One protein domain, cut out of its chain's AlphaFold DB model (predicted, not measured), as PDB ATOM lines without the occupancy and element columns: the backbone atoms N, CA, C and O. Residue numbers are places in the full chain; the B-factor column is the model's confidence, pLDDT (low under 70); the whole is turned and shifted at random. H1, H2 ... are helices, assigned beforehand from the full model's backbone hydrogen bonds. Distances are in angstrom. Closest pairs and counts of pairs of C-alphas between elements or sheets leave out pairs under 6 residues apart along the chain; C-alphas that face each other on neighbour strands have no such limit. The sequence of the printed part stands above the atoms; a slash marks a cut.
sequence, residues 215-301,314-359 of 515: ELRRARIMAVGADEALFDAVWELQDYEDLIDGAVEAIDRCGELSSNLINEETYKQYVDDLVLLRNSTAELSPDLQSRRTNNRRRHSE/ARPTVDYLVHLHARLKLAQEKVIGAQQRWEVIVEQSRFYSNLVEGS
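What this domain is: This is residues 215 to 301 and 314 to 359 of the 515 residues of the protein "Hypothetical protein" of Ditylum brightwellii (UniProt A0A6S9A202). Look for a rod of long helices: H1 and H4 side by side, H2 folding back to make a three-helix bundle with them, and H3 slanting away. The 133 printed residues, all helix in class, include H1, H2, H3, H4 in chain order and no named strand. The whole is loose, radius of gyration of the C-alphas 20.1 A, spanning 75 by 31 by 20 A.

Where its parts are: Find C-alpha 215 at (-0.225, -28.330, -10.297); H1 runs to residue 255, 58.3 A. H2 is residues 261 to 282, 31.4 A; H3, 286 to 300, 21.2 A. H4, 318 to 357, 58.3 A, ends at (-9.594, -37.933, -13.710).

How they stand to each other: H1 touches H4, opposite ways at a shallow 23 degrees; closest C-alphas Leu 230 and Ala 338, 4.9 A. Hairpin H1 and H2 touch at Glu 241 and Arg 278, C-alphas 6.8 A apart. H2 touches H4 at C-alphas 274 and 325, 6.4 A. H3 is close to H1 but not clearly touching, C-alphas 234 and 292 at 7.5 A. Each O i to N i+4 pair is within hydrogen-bond range in H3 and H4, 35 of 37 in H1, 15 of 18 in H2.

The domain as a whole: Residues 302 to 313 are cut out, a C-alpha gap of 28.2 A. Links H1 to H2 and H2 to H3 are tight. Find pLDDT under 70 at 254 to 263, 281 to 301, 314, 358 to 359.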
ATOM      1  N   GLU A 215       0.301 -29.632  -9.904       87.94
ATOM      2  CA  GLU A 215      -0.225 -28.330 -10.297       87.94
ATOM      3  C   GLU A 215      -1.677 -28.140  -9.836       87.94
ATOM      4  O   GLU A 215      -2.029 -27.051  -9.382       87.94
ATOM      5  N   LEU A 216      -2.490 -29.203  -9.820       90.12
ATOM      6  CA  LEU A 216      -3.815 -29.201  -9.197       90.12
ATOM      7  C   LEU A 216      -3.728 -28.894  -7.698       90.12
ATOM      8  O   LEU A 216      -4.468 -28.043  -7.196       90.12
ATOM      9  N   ARG A 217      -2.805 -29.544  -6.975       90.38
ATOM     10  CA  ARG A 217      -2.590 -29.286  -5.542       90.38
ATOM     11  C   ARG A 217      -2.183 -27.834  -5.295       90.38
ATOM     12  O   ARG A 217      -2.723 -27.197  -4.394       90.38
ATOM     13  N   ARG A 218      -1.270 -27.291  -6.105       89.50
ATOM     14  CA  ARG A 218      -0.868 -25.877  -6.020       89.50
ATOM     15  C   ARG A 218      -2.017 -24.930  -6.322       89.50
ATOM     16  O   ARG A 218      -2.176 -23.963  -5.589       89.50
ATOM     17  N   ALA A 219      -2.811 -25.202  -7.355       88.12
ATOM     18  CA  ALA A 219      -3.961 -24.374  -7.701       88.12
ATOM     19  C   ALA A 219      -4.961 -24.309  -6.538       88.12
ATOM     20  O   ALA A 219      -5.399 -23.222  -6.182       88.12
ATOM     21  N   ARG A 220      -5.241 -25.437  -5.872       89.62
ATOM     22  CA  ARG A 220      -6.111 -25.473  -4.681       89.62
ATOM     23  C   ARG A 220      -5.550 -24.663  -3.509       89.62
ATOM     24  O   ARG A 220      -6.307 -23.953  -2.861       89.62
ATOM     25  N   ILE A 221      -4.240 -24.724  -3.258       91.19
ATOM     26  CA  ILE A 221      -3.597 -23.916  -2.204       91.19
ATOM     27  C   ILE A 221      -3.644 -22.423  -2.559       91.19
ATOM     28  O   ILE A 221      -3.995 -21.599  -1.722       91.19
ATOM     29  N   MET A 222      -3.326 -22.064  -3.807       88.69
ATOM     30  CA  MET A 222      -3.382 -20.676  -4.278       88.69
ATOM     31  C   MET A 222      -4.807 -20.120  -4.311       88.69
ATOM     32  O   MET A 222      -4.971 -18.910  -4.192       88.69
ATOM     33  N   ALA A 223      -5.820 -20.980  -4.468       89.81
ATOM     34  CA  ALA A 223      -7.216 -20.572  -4.431       89.81
ATOM     35  C   ALA A 223      -7.539 -19.926  -3.082       89.81
ATOM     36  O   ALA A 223      -8.054 -18.817  -3.075       89.81
ATOM     37  N   VAL A 224      -7.143 -20.544  -1.964       89.19
ATOM     38  CA  VAL A 224      -7.387 -20.004  -0.612       89.19
ATOM     39  C   VAL A 224      -6.859 -18.574  -0.481       89.19
ATOM     40  O   VAL A 224      -7.624 -17.668  -0.178       89.19
ATOM     41  N   GLY A 225      -5.593 -18.334  -0.835       88.69
ATOM     42  CA  GLY A 225      -5.026 -16.981  -0.773       88.69
ATOM     43  C   GLY A 225      -5.651 -15.992  -1.769       88.69
ATOM     44  O   GLY A 225      -5.624 -14.784  -1.549       88.69
ATOM     45  N   ALA A 226      -6.213 -16.471  -2.883       86.50
ATOM     46  CA  ALA A 226      -6.959 -15.621  -3.808       86.50
ATOM     47  C   ALA A 226      -8.365 -15.279  -3.290       86.50
ATOM     48  O   ALA A 226      -8.838 -14.182  -3.574       86.50
ATOM     49  N   ASP A 227      -9.004 -16.181  -2.540       84.56
ATOM     50  CA  ASP A 227     -10.277 -15.927  -1.858       84.56
ATOM     51  C   ASP A 227     -10.098 -14.914  -0.724       84.56
ATOM     52  O   ASP A 227     -10.866 -13.962  -0.644       84.56
ATOM     53  N   GLU A 228      -9.035 -15.055   0.075       87.69
ATOM     54  CA  GLU A 228      -8.649 -14.083   1.110       87.69
ATOM     55  C   GLU A 228      -8.412 -12.693   0.502       87.69
ATOM     56  O   GLU A 228      -9.044 -11.722   0.900       87.69
ATOM     57  N   ALA A 229      -7.594 -12.595  -0.553       86.44
ATOM     58  CA  ALA A 229      -7.343 -11.316  -1.220       86.44
ATOM     59  C   ALA A 229      -8.602 -10.707  -1.868       86.44
ATOM     60  O   ALA A 229      -8.708  -9.485  -1.995       86.44
ATOM     61  N   LEU A 230      -9.539 -11.544  -2.328       85.62
ATOM     62  CA  LEU A 230     -10.837 -11.090  -2.825       85.62
ATOM     63  C   LEU A 230     -11.700 -10.554  -1.685       85.62
ATOM     64  O   LEU A 230     -12.329  -9.512  -1.847       85.62
ATOM     65  N   PHE A 231     -11.717 -11.244  -0.549       83.75
ATOM     66  CA  PHE A 231     -12.419 -10.806   0.646       83.75
ATOM     67  C   PHE A 231     -11.894  -9.447   1.120       83.75
ATOM     68  O   PHE A 231     -12.688  -8.516   1.231       83.75
ATOM     69  N   ASP A 232     -10.577  -9.292   1.268       86.06
ATOM     70  CA  ASP A 232      -9.942  -8.029   1.671       86.06
ATOM     71  C   ASP A 232     -10.285  -6.874   0.716       86.06
ATOM     72  O   ASP A 232     -10.590  -5.763   1.146       86.06
ATOM     73  N   ALA A 233     -10.275  -7.131  -0.597       86.38
ATOM     74  CA  ALA A 233     -10.622  -6.115  -1.587       86.38
ATOM     75  C   ALA A 233     -12.100  -5.696  -1.506       86.38
ATOM     76  O   ALA A 233     -12.414  -4.526  -1.720       86.38
ATOM     77  N   VAL A 234     -13.006  -6.640  -1.225       83.31
ATOM     78  CA  VAL A 234     -14.442  -6.361  -1.057       83.31
ATOM     79  C   VAL A 234     -14.692  -5.548   0.210       83.31
ATOM     80  O   VAL A 234     -15.519  -4.643   0.174       83.31
ATOM     81  N   TRP A 235     -13.957  -5.828   1.288       83.50
ATOM     82  CA  TRP A 235     -13.979  -5.025   2.511       83.50
ATOM     83  C   TRP A 235     -13.530  -3.589   2.261       83.50
ATOM     84  O   TRP A 235     -14.286  -2.665   2.522       83.50
ATOM     85  N   GLU A 236     -12.362  -3.403   1.642       85.69
ATOM     86  CA  GLU A 236     -11.866  -2.061   1.320       85.69
ATOM     87  C   GLU A 236     -12.848  -1.286   0.418       85.69
ATOM     88  O   GLU A 236     -12.996  -0.075   0.560       85.69
ATOM     89  N   LEU A 237     -13.527  -1.958  -0.522       85.94
ATOM     90  CA  LEU A 237     -14.562  -1.318  -1.338       85.94
ATOM     91  C   LEU A 237     -15.759  -0.874  -0.488       85.94
ATOM     92  O   LEU A 237     -16.217   0.253  -0.666       85.94
ATOM     93  N   GLN A 238     -16.237  -1.735   0.410       82.56
ATOM     94  CA  GLN A 238     -17.371  -1.452   1.288       82.56
ATOM     95  C   GLN A 238     -17.103  -0.225   2.168       82.56
ATOM     96  O   GLN A 238     -17.941   0.673   2.192       82.56
ATOM     97  N   ASP A 239     -15.909  -0.115   2.758       84.12
ATOM     98  CA  ASP A 239     -15.516   1.047   3.569       84.12
ATOM     99  C   ASP A 239     -15.678   2.365   2.789       84.12
ATOM    100  O   ASP A 239     -16.161   3.371   3.311       84.12
ATOM    101  N   TYR A 240     -15.302   2.380   1.504       86.38
ATOM    102  CA  TYR A 240     -15.473   3.567   0.663       86.38
ATOM    103  C   TYR A 240     -16.924   3.795   0.225       86.38
ATOM    104  O   TYR A 240     -17.302   4.953   0.044       86.38
ATOM    105  N   GLU A 241     -17.729   2.744   0.033       83.75
ATOM    106  CA  GLU A 241     -19.168   2.876  -0.238       83.75
ATOM    107  C   GLU A 241     -19.890   3.501   0.969       83.75
ATOM    108  O   GLU A 241     -20.652   4.451   0.789       83.75
ATOM    109  N   ASP A 242     -19.565   3.071   2.190       81.00
ATOM    110  CA  ASP A 242     -20.144   3.609   3.427       81.00
ATOM    111  C   ASP A 242     -19.699   5.065   3.682       81.00
ATOM    112  O   ASP A 242     -20.508   5.919   4.053       81.00
ATOM    113  N   LEU A 243     -18.441   5.411   3.370       85.00
ATOM    114  CA  LEU A 243     -17.967   6.804   3.391       85.00
ATOM    115  C   LEU A 243     -18.693   7.705   2.377       85.00
ATOM    116  O   LEU A 243     -18.847   8.906   2.623       85.00
ATOM    117  N   ILE A 244     -19.114   7.159   1.231       84.50
ATOM    118  CA  ILE A 244     -19.927   7.888   0.247       84.50
ATOM    119  C   ILE A 244     -21.338   8.084   0.784       84.50
ATOM    120  O   ILE A 244     -21.843   9.199   0.703       84.50
ATOM    121  N   ASP A 245     -21.947   7.047   1.357       82.81
ATOM    122  CA  ASP A 245     -23.285   7.132   1.945       82.81
ATOM    123  C   ASP A 245     -23.322   8.189   3.063       82.81
ATOM    124  O   ASP A 245     -24.185   9.068   3.049       82.81
ATOM    125  N   GLY A 246     -22.313   8.210   3.941       81.56
ATOM    126  CA  GLY A 246     -22.163   9.252   4.961       81.56
ATOM    127  C   GLY A 246     -21.934  10.658   4.383       81.56
ATOM    128  O   GLY A 246     -22.462  11.643   4.907       81.56
ATOM    129  N   ALA A 247     -21.187  10.780   3.280       82.56
ATOM    130  CA  ALA A 247     -20.993  12.060   2.598       82.56
ATOM    131  C   ALA A 247     -22.283  12.565   1.926       82.56
ATOM    132  O   ALA A 247     -22.565  13.760   1.995       82.56
ATOM    133  N   VAL A 248     -23.065  11.676   1.303       82.56
ATOM    134  CA  VAL A 248     -24.372  11.988   0.695       82.56
ATOM    135  C   VAL A 248     -25.363  12.424   1.770       82.56
ATOM    136  O   VAL A 248     -25.981  13.474   1.632       82.56
ATOM    137  N   GLU A 249     -25.437  11.705   2.887       80.62
ATOM    138  CA  GLU A 249     -26.326  12.061   3.993       80.62
ATOM    139  C   GLU A 249     -25.949  13.417   4.625       80.62
ATOM    140  O   GLU A 249     -26.810  14.238   4.942       80.62
ATOM    141  N   ALA A 250     -24.649  13.709   4.764       78.88
ATOM    142  CA  ALA A 250     -24.185  15.029   5.193       78.88
ATOM    143  C   ALA A 250     -24.587  16.140   4.203       78.88
ATOM    144  O   ALA A 250     -24.906  17.253   4.623       78.88
ATOM    145  N   ILE A 251     -24.599  15.849   2.900       76.69
ATOM    146  CA  ILE A 251     -25.049  16.792   1.870       76.69
ATOM    147  C   ILE A 251     -26.553  17.031   1.968       76.69
ATOM    148  O   ILE A 251     -26.953  18.192   1.930       76.69
ATOM    149  N   ASP A 252     -27.361  15.982   2.129       76.88
ATOM    150  CA  ASP A 252     -28.815  16.103   2.260       76.88
ATOM    151  C   ASP A 252     -29.185  16.942   3.491       76.88
ATOM    152  O   ASP A 252     -29.981  17.875   3.384       76.88
ATOM    153  N   ARG A 253     -28.500  16.723   4.625       73.56
ATOM    154  CA  ARG A 253     -28.649  17.546   5.841       73.56
ATOM    155  C   ARG A 253     -28.273  19.018   5.626       73.56
ATOM    156  O   ARG A 253     -28.940  19.908   6.143       73.56
ATOM    157  N   CYS A 254     -27.206  19.306   4.878       69.81
ATOM    158  CA  CYS A 254     -26.788  20.685   4.589       69.81
ATOM    159  C   CYS A 254     -27.609  21.361   3.474       69.81
ATOM    160  O   CYS A 254     -27.635  22.593   3.393       69.81
ATOM    161  N   GLY A 255     -28.228  20.578   2.585       62.81
ATOM    162  CA  GLY A 255     -28.988  21.042   1.421       62.81
ATOM    163  C   GLY A 255     -30.222  21.864   1.788       62.81
ATOM    164  O   GLY A 255     -30.646  22.710   1.005       62.81
ATOM    165  N   GLU A 256     -30.734  21.704   3.006       55.44
ATOM    166  CA  GLU A 256     -31.842  22.504   3.534       55.44
ATOM    167  C   GLU A 256     -31.450  23.967   3.852       55.44
ATOM    168  O   GLU A 256     -32.333  24.796   4.065       55.44
ATOM    169  N   LEU A 257     -30.152  24.329   3.852       54.50
ATOM    170  CA  LEU A 257     -29.669  25.567   4.494       54.50
ATOM    171  C   LEU A 257     -28.975  26.621   3.594       54.50
ATOM    172  O   LEU A 257     -28.659  27.697   4.096       54.50
ATOM    173  N   SER A 258     -28.693  26.403   2.298       53.66
ATOM    174  CA  SER A 258     -27.781  27.315   1.557       53.66
ATOM    175  C   SER A 258     -28.179  27.664   0.114       53.66
ATOM    176  O   SER A 258     -28.059  26.851  -0.794       53.66
ATOM    177  N   SER A 259     -28.496  28.943  -0.118       50.91
ATOM    178  CA  SER A 259     -28.929  29.562  -1.383       50.91
ATOM    179  C   SER A 259     -27.780  30.106  -2.264       50.91
ATOM    180  O   SER A 259     -27.613  31.321  -2.376       50.91
ATOM    181  N   ASN A 260     -26.980  29.251  -2.911       55.47
ATOM    182  CA  ASN A 260     -25.994  29.683  -3.923       55.47
ATOM    183  C   ASN A 260     -25.982  28.722  -5.129       55.47
ATOM    184  O   ASN A 260     -25.213  27.766  -5.160       55.47
ATOM    185  N   LEU A 261     -26.809  29.013  -6.143       54.97
ATOM    186  CA  LEU A 261     -27.226  28.053  -7.179       54.97
ATOM    187  C   LEU A 261     -26.143  27.594  -8.185       54.97
ATOM    188  O   LEU A 261     -26.206  26.461  -8.651       54.97
ATOM    189  N   ILE A 262     -25.153  28.422  -8.548       53.19
ATOM    190  CA  ILE A 262     -24.271  28.117  -9.706       53.19
ATOM    191  C   ILE A 262     -23.210  27.051  -9.376       53.19
ATOM    192  O   ILE A 262     -22.960  26.154 -10.175       53.19
ATOM    193  N   ASN A 263     -22.616  27.099  -8.182       64.62
ATOM    194  CA  ASN A 263     -21.684  26.055  -7.733       64.62
ATOM    195  C   ASN A 263     -22.421  24.785  -7.284       64.62
ATOM    196  O   ASN A 263     -21.811  23.726  -7.143       64.62
ATOM    197  N   GLU A 264     -23.727  24.889  -7.040       71.19
ATOM    198  CA  GLU A 264     -24.545  23.799  -6.529       71.19
ATOM    199  C   GLU A 264     -24.873  22.772  -7.609       71.19
ATOM    200  O   GLU A 264     -24.818  21.581  -7.328       71.19
ATOM    201  N   GLU A 265     -25.130  23.202  -8.846       75.94
ATOM    202  CA  GLU A 265     -25.415  22.289  -9.958       75.94
ATOM    203  C   GLU A 265     -24.190  21.441 -10.326       75.94
ATOM    204  O   GLU A 265     -24.285  20.221 -10.416       75.94
ATOM    205  N   THR A 266     -23.008  22.057 -10.445       76.12
ATOM    206  CA  THR A 266     -21.758  21.321 -10.708       76.12
ATOM    207  C   THR A 266     -21.396  20.383  -9.554       76.12
ATOM    208  O   THR A 266     -20.911  19.278  -9.775       76.12
ATOM    209  N   TYR A 267     -21.653  20.802  -8.313       80.75
ATOM    210  CA  TYR A 267     -21.438  19.953  -7.146       80.75
ATOM    211  C   TYR A 267     -22.414  18.771  -7.109       80.75
ATOM    212  O   TYR A 267     -21.985  17.653  -6.844       80.75
ATOM    213  N   LYS A 268     -23.705  18.996  -7.399       81.00
ATOM    214  CA  LYS A 268     -24.715  17.931  -7.504       81.00
ATOM    215  C   LYS A 268     -24.336  16.932  -8.592       81.00
ATOM    216  O   LYS A 268     -24.306  15.745  -8.309       81.00
ATOM    217  N   GLN A 269     -23.884  17.405  -9.756       84.62
ATOM    218  CA  GLN A 269     -23.356  16.538 -10.816       84.62
ATOM    219  C   GLN A 269     -22.195  15.647 -10.337       84.62
ATOM    220  O   GLN A 269     -22.151  14.473 -10.682       84.62
ATOM    221  N   TYR A 270     -21.268  16.155  -9.515       84.62
ATOM    222  CA  TYR A 270     -20.169  15.340  -8.968       84.62
ATOM    223  C   TYR A 270     -20.641  14.277  -7.973       84.62
ATOM    224  O   TYR A 270     -20.079  13.183  -7.922       84.62
ATOM    225  N   VAL A 271     -21.663  14.592  -7.180       84.44
ATOM    226  CA  VAL A 271     -22.279  13.640  -6.249       84.44
ATOM    227  C   VAL A 271     -23.065  12.581  -7.023       84.44
ATOM    228  O   VAL A 271     -22.904  11.394  -6.751       84.44
ATOM    229  N   ASP A 272     -23.825  12.983  -8.040       86.50
ATOM    230  CA  ASP A 272     -24.559  12.074  -8.921       86.50
ATOM    231  C   ASP A 272     -23.605  11.134  -9.669       86.50
ATOM    232  O   ASP A 272     -23.837   9.927  -9.704       86.50
ATOM    233  N   ASP A 273     -22.488  11.647 -10.197       85.25
ATOM    234  CA  ASP A 273     -21.440  10.841 -10.836       85.25
ATOM    235  C   ASP A 273     -20.818   9.827  -9.857       85.25
ATOM    236  O   ASP A 273     -20.556   8.679 -10.229       85.25
ATOM    237  N   LEU A 274     -20.587  10.227  -8.600       85.62
ATOM    238  CA  LEU A 274     -20.090   9.344  -7.536       85.62
ATOM    239  C   LEU A 274     -21.086   8.223  -7.219       85.62
ATOM    240  O   LEU A 274     -20.702   7.054  -7.158       85.62
ATOM    241  N   VAL A 275     -22.361   8.572  -7.051       85.25
ATOM    242  CA  VAL A 275     -23.446   7.625  -6.768       85.25
ATOM    243  C   VAL A 275     -23.666   6.685  -7.952       85.25
ATOM    244  O   VAL A 275     -23.834   5.480  -7.766       85.25
ATOM    245  N   LEU A 276     -23.603   7.199  -9.182       86.12
ATOM    246  CA  LEU A 276     -23.680   6.399 -10.401       86.12
ATOM    247  C   LEU A 276     -22.513   5.412 -10.471       86.12
ATOM    248  O   LEU A 276     -22.731   4.230 -10.748       86.12
ATOM    249  N   LEU A 277     -21.288   5.856 -10.173       83.56
ATOM    250  CA  LEU A 277     -20.123   4.977 -10.162       83.56
ATOM    251  C   LEU A 277     -20.235   3.892  -9.079       83.56
ATOM    252  O   LEU A 277     -19.942   2.731  -9.372       83.56
ATOM    253  N   ARG A 278     -20.704   4.232  -7.873       84.19
ATOM    254  CA  ARG A 278     -21.008   3.270  -6.797       84.19
ATOM    255  C   ARG A 278     -22.047   2.238  -7.251       84.19
ATOM    256  O   ARG A 278     -21.861   1.036  -7.098       84.19
ATOM    257  N   ASN A 279     -23.130   2.692  -7.875       80.69
ATOM    258  CA  ASN A 279     -24.194   1.804  -8.346       80.69
ATOM    259  C   ASN A 279     -23.726   0.902  -9.499       80.69
ATOM    260  O   ASN A 279     -24.163  -0.242  -9.588       80.69
ATOM    261  N   SER A 280     -22.783   1.356 -10.333       72.12
ATOM    262  CA  SER A 280     -22.210   0.532 -11.408       72.12
ATOM    263  C   SER A 280     -21.477  -0.720 -10.900       72.12
ATOM    264  O   SER A 280     -21.358  -1.704 -11.631       72.12
ATOM    265  N   THR A 281     -21.019  -0.722  -9.642       62.06
ATOM    266  CA  THR A 281     -20.426  -1.904  -9.001       62.06
ATOM    267  C   THR A 281     -21.405  -2.775  -8.245       62.06
ATOM    268  O   THR A 281     -21.087  -3.941  -8.009       62.06
ATOM    269  N   ALA A 282     -22.621  -2.294  -7.973       55.16
ATOM    270  CA  ALA A 282     -23.680  -3.142  -7.448       55.16
ATOM    271  C   ALA A 282     -24.009  -4.291  -8.416       55.16
ATOM    272  O   ALA A 282     -24.373  -5.358  -7.952       55.16
ATOM    273  N   GLU A 283     -23.816  -4.133  -9.730       49.03
ATOM    274  CA  GLU A 283     -24.105  -5.154 -10.752       49.03
ATOM    275  C   GLU A 283     -22.996  -6.216 -10.957       49.03
ATOM    276  O   GLU A 283     -23.151  -7.118 -11.787       49.03
ATOM    277  N   LEU A 284     -21.868  -6.169 -10.229       53.41
ATOM    278  CA  LEU A 284     -20.824  -7.197 -10.361       53.41
ATOM    279  C   LEU A 284     -21.140  -8.460  -9.556       53.41
ATOM    280  O   LEU A 284     -20.998  -8.463  -8.343       53.41
ATOM    281  N   SER A 285     -21.463  -9.538 -10.278       54.59
ATOM    282  CA  SER A 285     -21.706 -10.930  -9.854       54.59
ATOM    283  C   SER A 285     -22.662 -11.128  -8.649       54.59
ATOM    284  O   SER A 285     -22.433 -10.600  -7.560       54.59
ATOM    285  N   PRO A 286     -23.711 -11.958  -8.778       57.22
ATOM    286  CA  PRO A 286     -24.636 -12.234  -7.670       57.22
ATOM    287  C   PRO A 286     -23.931 -12.841  -6.439       57.22
ATOM    288  O   PRO A 286     -24.343 -12.596  -5.304       57.22
ATOM    289  N   ASP A 287     -22.820 -13.555  -6.643       59.38
ATOM    290  CA  ASP A 287     -21.997 -14.128  -5.570       59.38
ATOM    291  C   ASP A 287     -21.302 -13.055  -4.716       59.38
ATOM    292  O   ASP A 287     -21.244 -13.176  -3.491       59.38
ATOM    293  N   LEU A 288     -20.814 -11.972  -5.334       62.03
ATOM    294  CA  LEU A 288     -20.244 -10.827  -4.613       62.03
ATOM    295  C   LEU A 288     -21.318 -10.061  -3.845       62.03
ATOM    296  O   LEU A 288     -21.081  -9.683  -2.700       62.03
ATOM    297  N   GLN A 289     -22.509  -9.879  -4.427       62.94
ATOM    298  CA  GLN A 289     -23.632  -9.267  -3.713       62.94
ATOM    299  C   GLN A 289     -24.013 -10.080  -2.469       62.94
ATOM    300  O   GLN A 289     -24.217  -9.490  -1.414       62.94
ATOM    301  N   SER A 290     -24.054 -11.414  -2.568       62.22
ATOM    302  CA  SER A 290     -24.319 -12.322  -1.442       62.22
ATOM    303  C   SER A 290     -23.246 -12.240  -0.346       62.22
ATOM    304  O   SER A 290     -23.554 -12.166   0.845       62.22
ATOM    305  N   ARG A 291     -21.963 -12.194  -0.733       61.94
ATOM    306  CA  ARG A 291     -20.853 -11.999   0.215       61.94
ATOM    307  C   ARG A 291     -20.926 -10.627   0.899       61.94
ATOM    308  O   ARG A 291     -20.737 -10.541   2.110       61.94
ATOM    309  N   ARG A 292     -21.274  -9.580   0.146       62.19
ATOM    310  CA  ARG A 292     -21.463  -8.208   0.641       62.19
ATOM    311  C   ARG A 292     -22.625  -8.100   1.630       62.19
ATOM    312  O   ARG A 292     -22.460  -7.512   2.693       62.19
ATOM    313  N   THR A 293     -23.787  -8.683   1.329       61.81
ATOM    314  CA  THR A 293     -24.966  -8.617   2.215       61.81
ATOM    315  C   THR A 293     -24.765  -9.398   3.513       61.81
ATOM    316  O   THR A 293     -25.130  -8.902   4.578       61.81
ATOM    317  N   ASN A 294     -24.138 -10.578   3.451       61.12
ATOM    318  CA  ASN A 294     -23.805 -11.358   4.647       61.12
ATOM    319  C   ASN A 294     -22.786 -10.640   5.546       61.12
ATOM    320  O   ASN A 294     -22.913 -10.696   6.769       61.12
ATOM    321  N   ASN A 295     -21.808  -9.940   4.964       58.34
ATOM    322  CA  ASN A 295     -20.826  -9.170   5.731       58.34
ATOM    323  C   ASN A 295     -21.413  -7.878   6.316       58.34
ATOM    324  O   ASN A 295     -21.177  -7.606   7.488       58.34
ATOM    325  N   ARG A 296     -22.237  -7.135   5.562       56.75
ATOM    326  CA  ARG A 296     -22.936  -5.933   6.062       56.75
ATOM    327  C   ARG A 296     -23.783  -6.242   7.297       56.75
ATOM    328  O   ARG A 296     -23.820  -5.458   8.240       56.75
ATOM    329  N   ARG A 297     -24.425  -7.413   7.311       57.75
ATOM    330  CA  ARG A 297     -25.193  -7.896   8.463       57.75
ATOM    331  C   ARG A 297     -24.301  -8.178   9.676       57.75
ATOM    332  O   ARG A 297     -24.650  -7.765  10.769       57.75
ATOM    333  N   ARG A 298     -23.128  -8.792   9.476       56.22
ATOM    334  CA  ARG A 298     -22.143  -9.025  10.550       56.22
ATOM    335  C   ARG A 298     -21.520  -7.739  11.100       56.22
ATOM    336  O   ARG A 298     -21.250  -7.687  12.289       56.22
ATOM    337  N   HIS A 299     -21.286  -6.729  10.260       54.69
ATOM    338  CA  HIS A 299     -20.718  -5.439  10.677       54.69
ATOM    339  C   HIS A 299     -21.703  -4.643  11.530       54.69
ATOM    340  O   HIS A 299     -21.364  -4.195  12.618       54.69
ATOM    341  N   SER A 300     -22.957  -4.561  11.073       55.06
ATOM    342  CA  SER A 300     -24.040  -3.916  11.820       55.06
ATOM    343  C   SER A 300     -24.367  -4.625  13.143       55.06
ATOM    344  O   SER A 300     -25.024  -4.031  13.985       55.06
ATOM    345  N   GLU A 301     -23.962  -5.888  13.308       54.81
ATOM    346  CA  GLU A 301     -24.109  -6.662  14.550       54.81
ATOM    347  C   GLU A 301     -22.864  -6.557  15.461       54.81
ATOM    348  O   GLU A 301     -22.930  -6.965  16.618       54.81
ATOM    349  N   ALA A 314     -20.625  19.638   8.793       66.00
ATOM    350  CA  ALA A 314     -20.038  20.446   7.727       66.00
ATOM    351  C   ALA A 314     -20.145  19.776   6.345       66.00
ATOM    352  O   ALA A 314     -19.907  18.577   6.192       66.00
ATOM    353  N   ARG A 315     -20.424  20.580   5.307       70.75
ATOM    354  CA  ARG A 315     -20.494  20.110   3.914       70.75
ATOM    355  C   ARG A 315     -19.124  19.580   3.442       70.75
ATOM    356  O   ARG A 315     -18.126  20.293   3.593       70.75
ATOM    357  N   PRO A 316     -19.056  18.392   2.808       80.50
ATOM    358  CA  PRO A 316     -17.804  17.860   2.285       80.50
ATOM    359  C   PRO A 316     -17.177  18.781   1.227       80.50
ATOM    360  O   PRO A 316     -17.852  19.376   0.386       80.50
ATOM    361  N   THR A 317     -15.849  18.903   1.260       85.44
ATOM    362  CA  THR A 317     -15.098  19.735   0.305       85.44
ATOM    363  C   THR A 317     -15.015  19.051  -1.067       85.44
ATOM    364  O   THR A 317     -14.919  17.830  -1.149       85.44
ATOM    365  N   VAL A 318     -14.972  19.818  -2.163       84.62
ATOM    366  CA  VAL A 318     -14.826  19.261  -3.529       84.62
ATOM    367  C   VAL A 318     -13.562  18.400  -3.671       84.62
ATOM    368  O   VAL A 318     -13.611  17.339  -4.282       84.62
ATOM    369  N   ASP A 319     -12.445  18.807  -3.062       85.88
ATOM    370  CA  ASP A 319     -11.200  18.022  -3.050       85.88
ATOM    371  C   ASP A 319     -11.365  16.675  -2.324       85.88
ATOM    372  O   ASP A 319     -10.842  15.654  -2.772       85.88
ATOM    373  N   TYR A 320     -12.181  16.643  -1.264       86.56
ATOM    374  CA  TYR A 320     -12.540  15.401  -0.582       86.56
ATOM    375  C   TYR A 320     -13.355  14.478  -1.498       86.56
ATOM    376  O   TYR A 320     -13.025  13.300  -1.607       86.56
ATOM    377  N   LEU A 321     -14.348  15.007  -2.227       86.62
ATOM    378  CA  LEU A 321     -15.120  14.229  -3.210       86.62
ATOM    379  C   LEU A 321     -14.235  13.682  -4.338       86.62
ATOM    380  O   LEU A 321     -14.386  12.532  -4.741       86.62
ATOM    381  N   VAL A 322     -13.275  14.476  -4.823       88.75
ATOM    382  CA  VAL A 322     -12.293  14.042  -5.830       88.75
ATOM    383  C   VAL A 322     -11.394  12.933  -5.279       88.75
ATOM    384  O   VAL A 322     -11.126  11.950  -5.976       88.75
ATOM    385  N   HIS A 323     -10.932  13.046  -4.032       89.19
ATOM    386  CA  HIS A 323     -10.143  11.995  -3.392       89.19
ATOM    387  C   HIS A 323     -10.967  10.716  -3.190       89.19
ATOM    388  O   HIS A 323     -10.491   9.632  -3.530       89.19
ATOM    389  N   LEU A 324     -12.212  10.836  -2.728       88.62
ATOM    390  CA  LEU A 324     -13.134   9.717  -2.543       88.62
ATOM    391  C   LEU A 324     -13.431   9.014  -3.876       88.62
ATOM    392  O   LEU A 324     -13.327   7.796  -3.966       88.62
ATOM    393  N   HIS A 325     -13.658   9.776  -4.948       90.50
ATOM    394  CA  HIS A 325     -13.828   9.242  -6.299       90.50
ATOM    395  C   HIS A 325     -12.587   8.482  -6.792       90.50
ATOM    396  O   HIS A 325     -12.706   7.418  -7.401       90.50
ATOM    397  N   ALA A 326     -11.382   9.007  -6.531       88.38
ATOM    398  CA  ALA A 326     -10.134   8.326  -6.884       88.38
ATOM    399  C   ALA A 326      -9.976   6.999  -6.126       88.38
ATOM    400  O   ALA A 326      -9.575   5.994  -6.715       88.38
ATOM    401  N   ARG A 327     -10.284   7.003  -4.825       89.94
ATOM    402  CA  ARG A 327     -10.188   5.826  -3.955       89.94
ATOM    403  C   ARG A 327     -11.216   4.768  -4.319       89.94
ATOM    404  O   ARG A 327     -10.827   3.613  -4.465       89.94
ATOM    405  N   LEU A 328     -12.458   5.172  -4.585       88.38
ATOM    406  CA  LEU A 328     -13.509   4.275  -5.049       88.38
ATOM    407  C   LEU A 328     -13.082   3.573  -6.340       88.38
ATOM    408  O   LEU A 328     -13.060   2.350  -6.380       88.38
ATOM    409  N   LYS A 329     -12.640   4.318  -7.365       86.06
ATOM    410  CA  LYS A 329     -12.143   3.717  -8.619       86.06
ATOM    411  C   LYS A 329     -11.060   2.670  -8.371       86.06
ATOM    412  O   LYS A 329     -11.105   1.588  -8.947       86.06
ATOM    413  N   LEU A 330     -10.095   2.988  -7.512       85.06
ATOM    414  CA  LEU A 330      -8.988   2.093  -7.192       85.06
ATOM    415  C   LEU A 330      -9.462   0.836  -6.444       85.06
ATOM    416  O   LEU A 330      -9.003  -0.260  -6.759       85.06
ATOM    417  N   ALA A 331     -10.392   0.973  -5.498       85.25
ATOM    418  CA  ALA A 331     -10.984  -0.155  -4.779       85.25
ATOM    419  C   ALA A 331     -11.815  -1.054  -5.709       85.25
ATOM    420  O   ALA A 331     -11.649  -2.273  -5.708       85.25
ATOM    421  N   GLN A 332     -12.622  -0.461  -6.594       83.69
ATOM    422  CA  GLN A 332     -13.374  -1.194  -7.614       83.69
ATOM    423  C   GLN A 332     -12.434  -1.976  -8.544       83.69
ATOM    424  O   GLN A 332     -12.675  -3.148  -8.840       83.69
ATOM    425  N   GLU A 333     -11.331  -1.359  -8.982       78.19
ATOM    426  CA  GLU A 333     -10.310  -2.047  -9.773       78.19
ATOM    427  C   GLU A 333      -9.676  -3.212  -8.998       78.19
ATOM    428  O   GLU A 333      -9.550  -4.305  -9.552       78.19
ATOM    429  N   LYS A 334      -9.350  -3.038  -7.710       82.00
ATOM    430  CA  LYS A 334      -8.820  -4.121  -6.864       82.00
ATOM    431  C   LYS A 334      -9.773  -5.314  -6.770       82.00
ATOM    432  O   LYS A 334      -9.319  -6.442  -6.965       82.00
ATOM    433  N   VAL A 335     -11.068  -5.082  -6.530       81.31
ATOM    434  CA  VAL A 335     -12.083  -6.151  -6.450       81.31
ATOM    435  C   VAL A 335     -12.170  -6.914  -7.763       81.31
ATOM    436  O   VAL A 335     -12.078  -8.141  -7.773       81.31
ATOM    437  N   ILE A 336     -12.272  -6.197  -8.885       78.12
ATOM    438  CA  ILE A 336     -12.313  -6.808 -10.218       78.12
ATOM    439  C   ILE A 336     -11.067  -7.670 -10.449       78.12
ATOM    440  O   ILE A 336     -11.183  -8.823 -10.864       78.12
ATOM    441  N   GLY A 337      -9.879  -7.137 -10.154       77.25
ATOM    442  CA  GLY A 337      -8.618  -7.850 -10.340       77.25
ATOM    443  C   GLY A 337      -8.463  -9.068  -9.421       77.25
ATOM    444  O   GLY A 337      -7.844 -10.061  -9.817       77.25
ATOM    445  N   ALA A 338      -9.010  -9.018  -8.204       81.31
ATOM    446  CA  ALA A 338      -9.025 -10.141  -7.268       81.31
ATOM    447  C   ALA A 338     -10.026 -11.227  -7.693       81.31
ATOM    448  O   ALA A 338      -9.664 -12.403  -7.731       81.31
ATOM    449  N   GLN A 339     -11.230 -10.844  -8.125       81.25
ATOM    450  CA  GLN A 339     -12.256 -11.771  -8.613       81.25
ATOM    451  C   GLN A 339     -11.744 -12.549  -9.825       81.25
ATOM    452  O   GLN A 339     -11.799 -13.773  -9.886       81.25
ATOM    453  N   GLN A 340     -11.163 -11.828 -10.772       77.38
ATOM    454  CA  GLN A 340     -10.560 -12.400 -11.964       77.38
ATOM    455  C   GLN A 340      -9.424 -13.382 -11.643       77.38
ATOM    456  O   GLN A 340      -9.290 -14.429 -12.285       77.38
ATOM    457  N   ARG A 341      -8.623 -13.080 -10.613       79.56
ATOM    458  CA  ARG A 341      -7.576 -13.984 -10.124       79.56
ATOM    459  C   ARG A 341      -8.169 -15.282  -9.587       79.56
ATOM    460  O   ARG A 341      -7.665 -16.354  -9.918       79.56
ATOM    461  N   TRP A 342      -9.218 -15.171  -8.779       84.56
ATOM    462  CA  TRP A 342      -9.952 -16.312  -8.249       84.56
ATOM    463  C   TRP A 342     -10.525 -17.175  -9.382       84.56
ATOM    464  O   TRP A 342     -10.236 -18.368  -9.443       84.56
ATOM    465  N   GLU A 343     -11.225 -16.569 -10.344       82.69
ATOM    466  CA  GLU A 343     -11.816 -17.265 -11.495       82.69
ATOM    467  C   GLU A 343     -10.779 -18.054 -12.305       82.69
ATOM    468  O   GLU A 343     -11.017 -19.212 -12.647       82.69
ATOM    469  N   VAL A 344      -9.600 -17.477 -12.562       81.38
ATOM    470  CA  VAL A 344      -8.527 -18.162 -13.304       81.38
ATOM    471  C   VAL A 344      -7.954 -19.333 -12.531       81.38
ATOM    472  O   VAL A 344      -7.695 -20.379 -13.124       81.38
ATOM    473  N   ILE A 345      -7.748 -19.190 -11.223       86.31
ATOM    474  CA  ILE A 345      -7.250 -20.296 -10.401       86.31
ATOM    475  C   ILE A 345      -8.288 -21.422 -10.356       86.31
ATOM    476  O   ILE A 345      -7.933 -22.594 -10.494       86.31
ATOM    477  N   VAL A 346      -9.572 -21.078 -10.240       86.69
ATOM    478  CA  VAL A 346     -10.672 -22.041 -10.295       86.69
ATOM    479  C   VAL A 346     -10.706 -22.742 -11.655       86.69
ATOM    480  O   VAL A 346     -10.757 -23.970 -11.700       86.69
ATOM    481  N   GLU A 347     -10.604 -22.013 -12.764       85.19
ATOM    482  CA  GLU A 347     -10.569 -22.599 -14.107       85.19
ATOM    483  C   GLU A 347      -9.354 -23.514 -14.307       85.19
ATOM    484  O   GLU A 347      -9.496 -24.635 -14.798       85.19
ATOM    485  N   GLN A 348      -8.171 -23.085 -13.861       85.19
ATOM    486  CA  GLN A 348      -6.965 -23.912 -13.869       85.19
ATOM    487  C   GLN A 348      -7.165 -25.187 -13.049       85.19
ATOM    488  O   GLN A 348      -6.822 -26.273 -13.516       85.19
ATOM    489  N   SER A 349      -7.759 -25.084 -11.858       88.50
ATOM    490  CA  SER A 349      -8.033 -26.245 -11.010       88.50
ATOM    491  C   SER A 349      -9.002 -27.223 -11.681       88.50
ATOM    492  O   SER A 349      -8.728 -28.421 -11.699       88.50
ATOM    493  N   ARG A 350     -10.071 -26.732 -12.329       86.50
ATOM    494  CA  ARG A 350     -11.010 -27.557 -13.106       86.50
ATOM    495  C   ARG A 350     -10.305 -28.235 -14.275       86.50
ATOM    496  O   ARG A 350     -10.460 -29.435 -14.482       86.50
ATOM    497  N   PHE A 351      -9.480 -27.487 -15.008       85.25
ATOM    498  CA  PHE A 351      -8.708 -28.020 -16.123       85.25
ATOM    499  C   PHE A 351      -7.785 -29.161 -15.680       85.25
ATOM    500  O   PHE A 351      -7.796 -30.218 -16.310       85.25
ATOM    501  N   TYR A 352      -7.017 -28.979 -14.602       86.12
ATOM    502  CA  TYR A 352      -6.132 -30.030 -14.097       86.12
ATOM    503  C   TYR A 352      -6.896 -31.194 -13.450       86.12
ATOM    504  O   TYR A 352      -6.475 -32.330 -13.643       86.12
ATOM    505  N   SER A 353      -8.034 -30.965 -12.782       87.56
ATOM    506  CA  SER A 353      -8.886 -32.048 -12.249       87.56
ATOM    507  C   SER A 353      -9.349 -32.978 -13.368       87.56
ATOM    508  O   SER A 353      -9.073 -34.174 -13.332       87.56
ATOM    509  N   ASN A 354      -9.899 -32.405 -14.446       84.94
ATOM    510  CA  ASN A 354     -10.350 -33.162 -15.617       84.94
ATOM    511  C   ASN A 354      -9.209 -33.956 -16.279       84.94
ATOM    512  O   ASN A 354      -9.427 -35.002 -16.889       84.94
ATOM    513  N   LEU A 355      -7.974 -33.448 -16.203       81.62
ATOM    514  CA  LEU A 355      -6.796 -34.139 -16.726       81.62
ATOM    515  C   LEU A 355      -6.374 -35.332 -15.876       81.62
ATOM    516  O   LEU A 355      -5.954 -36.337 -16.445       81.62
ATOM    517  N   VAL A 356      -6.448 -35.198 -14.553       83.00
ATOM    518  CA  VAL A 356      -6.115 -36.269 -13.612       83.00
ATOM    519  C   VAL A 356      -7.181 -37.363 -13.694       83.00
ATOM    520  O   VAL A 356      -6.846 -38.516 -13.954       83.00
ATOM    521  N   GLU A 357      -8.462 -36.997 -13.631       81.06
ATOM    522  CA  GLU A 357      -9.594 -37.933 -13.710       81.06
ATOM    523  C   GLU A 357      -9.636 -38.705 -15.038       81.06
ATOM    524  O   GLU A 357      -9.872 -39.913 -15.053       81.06
ATOM    525  N   GLY A 358      -9.326 -38.049 -16.164       69.12
ATOM    526  CA  GLY A 358      -9.245 -38.705 -17.475       69.12
ATOM    527  C   GLY A 358      -8.016 -39.606 -17.674       69.12
ATOM    528  O   GLY A 358      -7.944 -40.326 -18.672       69.12
ATOM    529  N   SER A 359      -7.035 -39.556 -16.767       57.12
ATOM    530  CA  SER A 359      -5.830 -40.398 -16.803       57.12
ATOM    531  C   SER A 359      -5.948 -41.665 -15.952       57.12
ATOM    532  O   SER A 359      -5.271 -42.652 -16.242       57.12
TER     533      SER A 359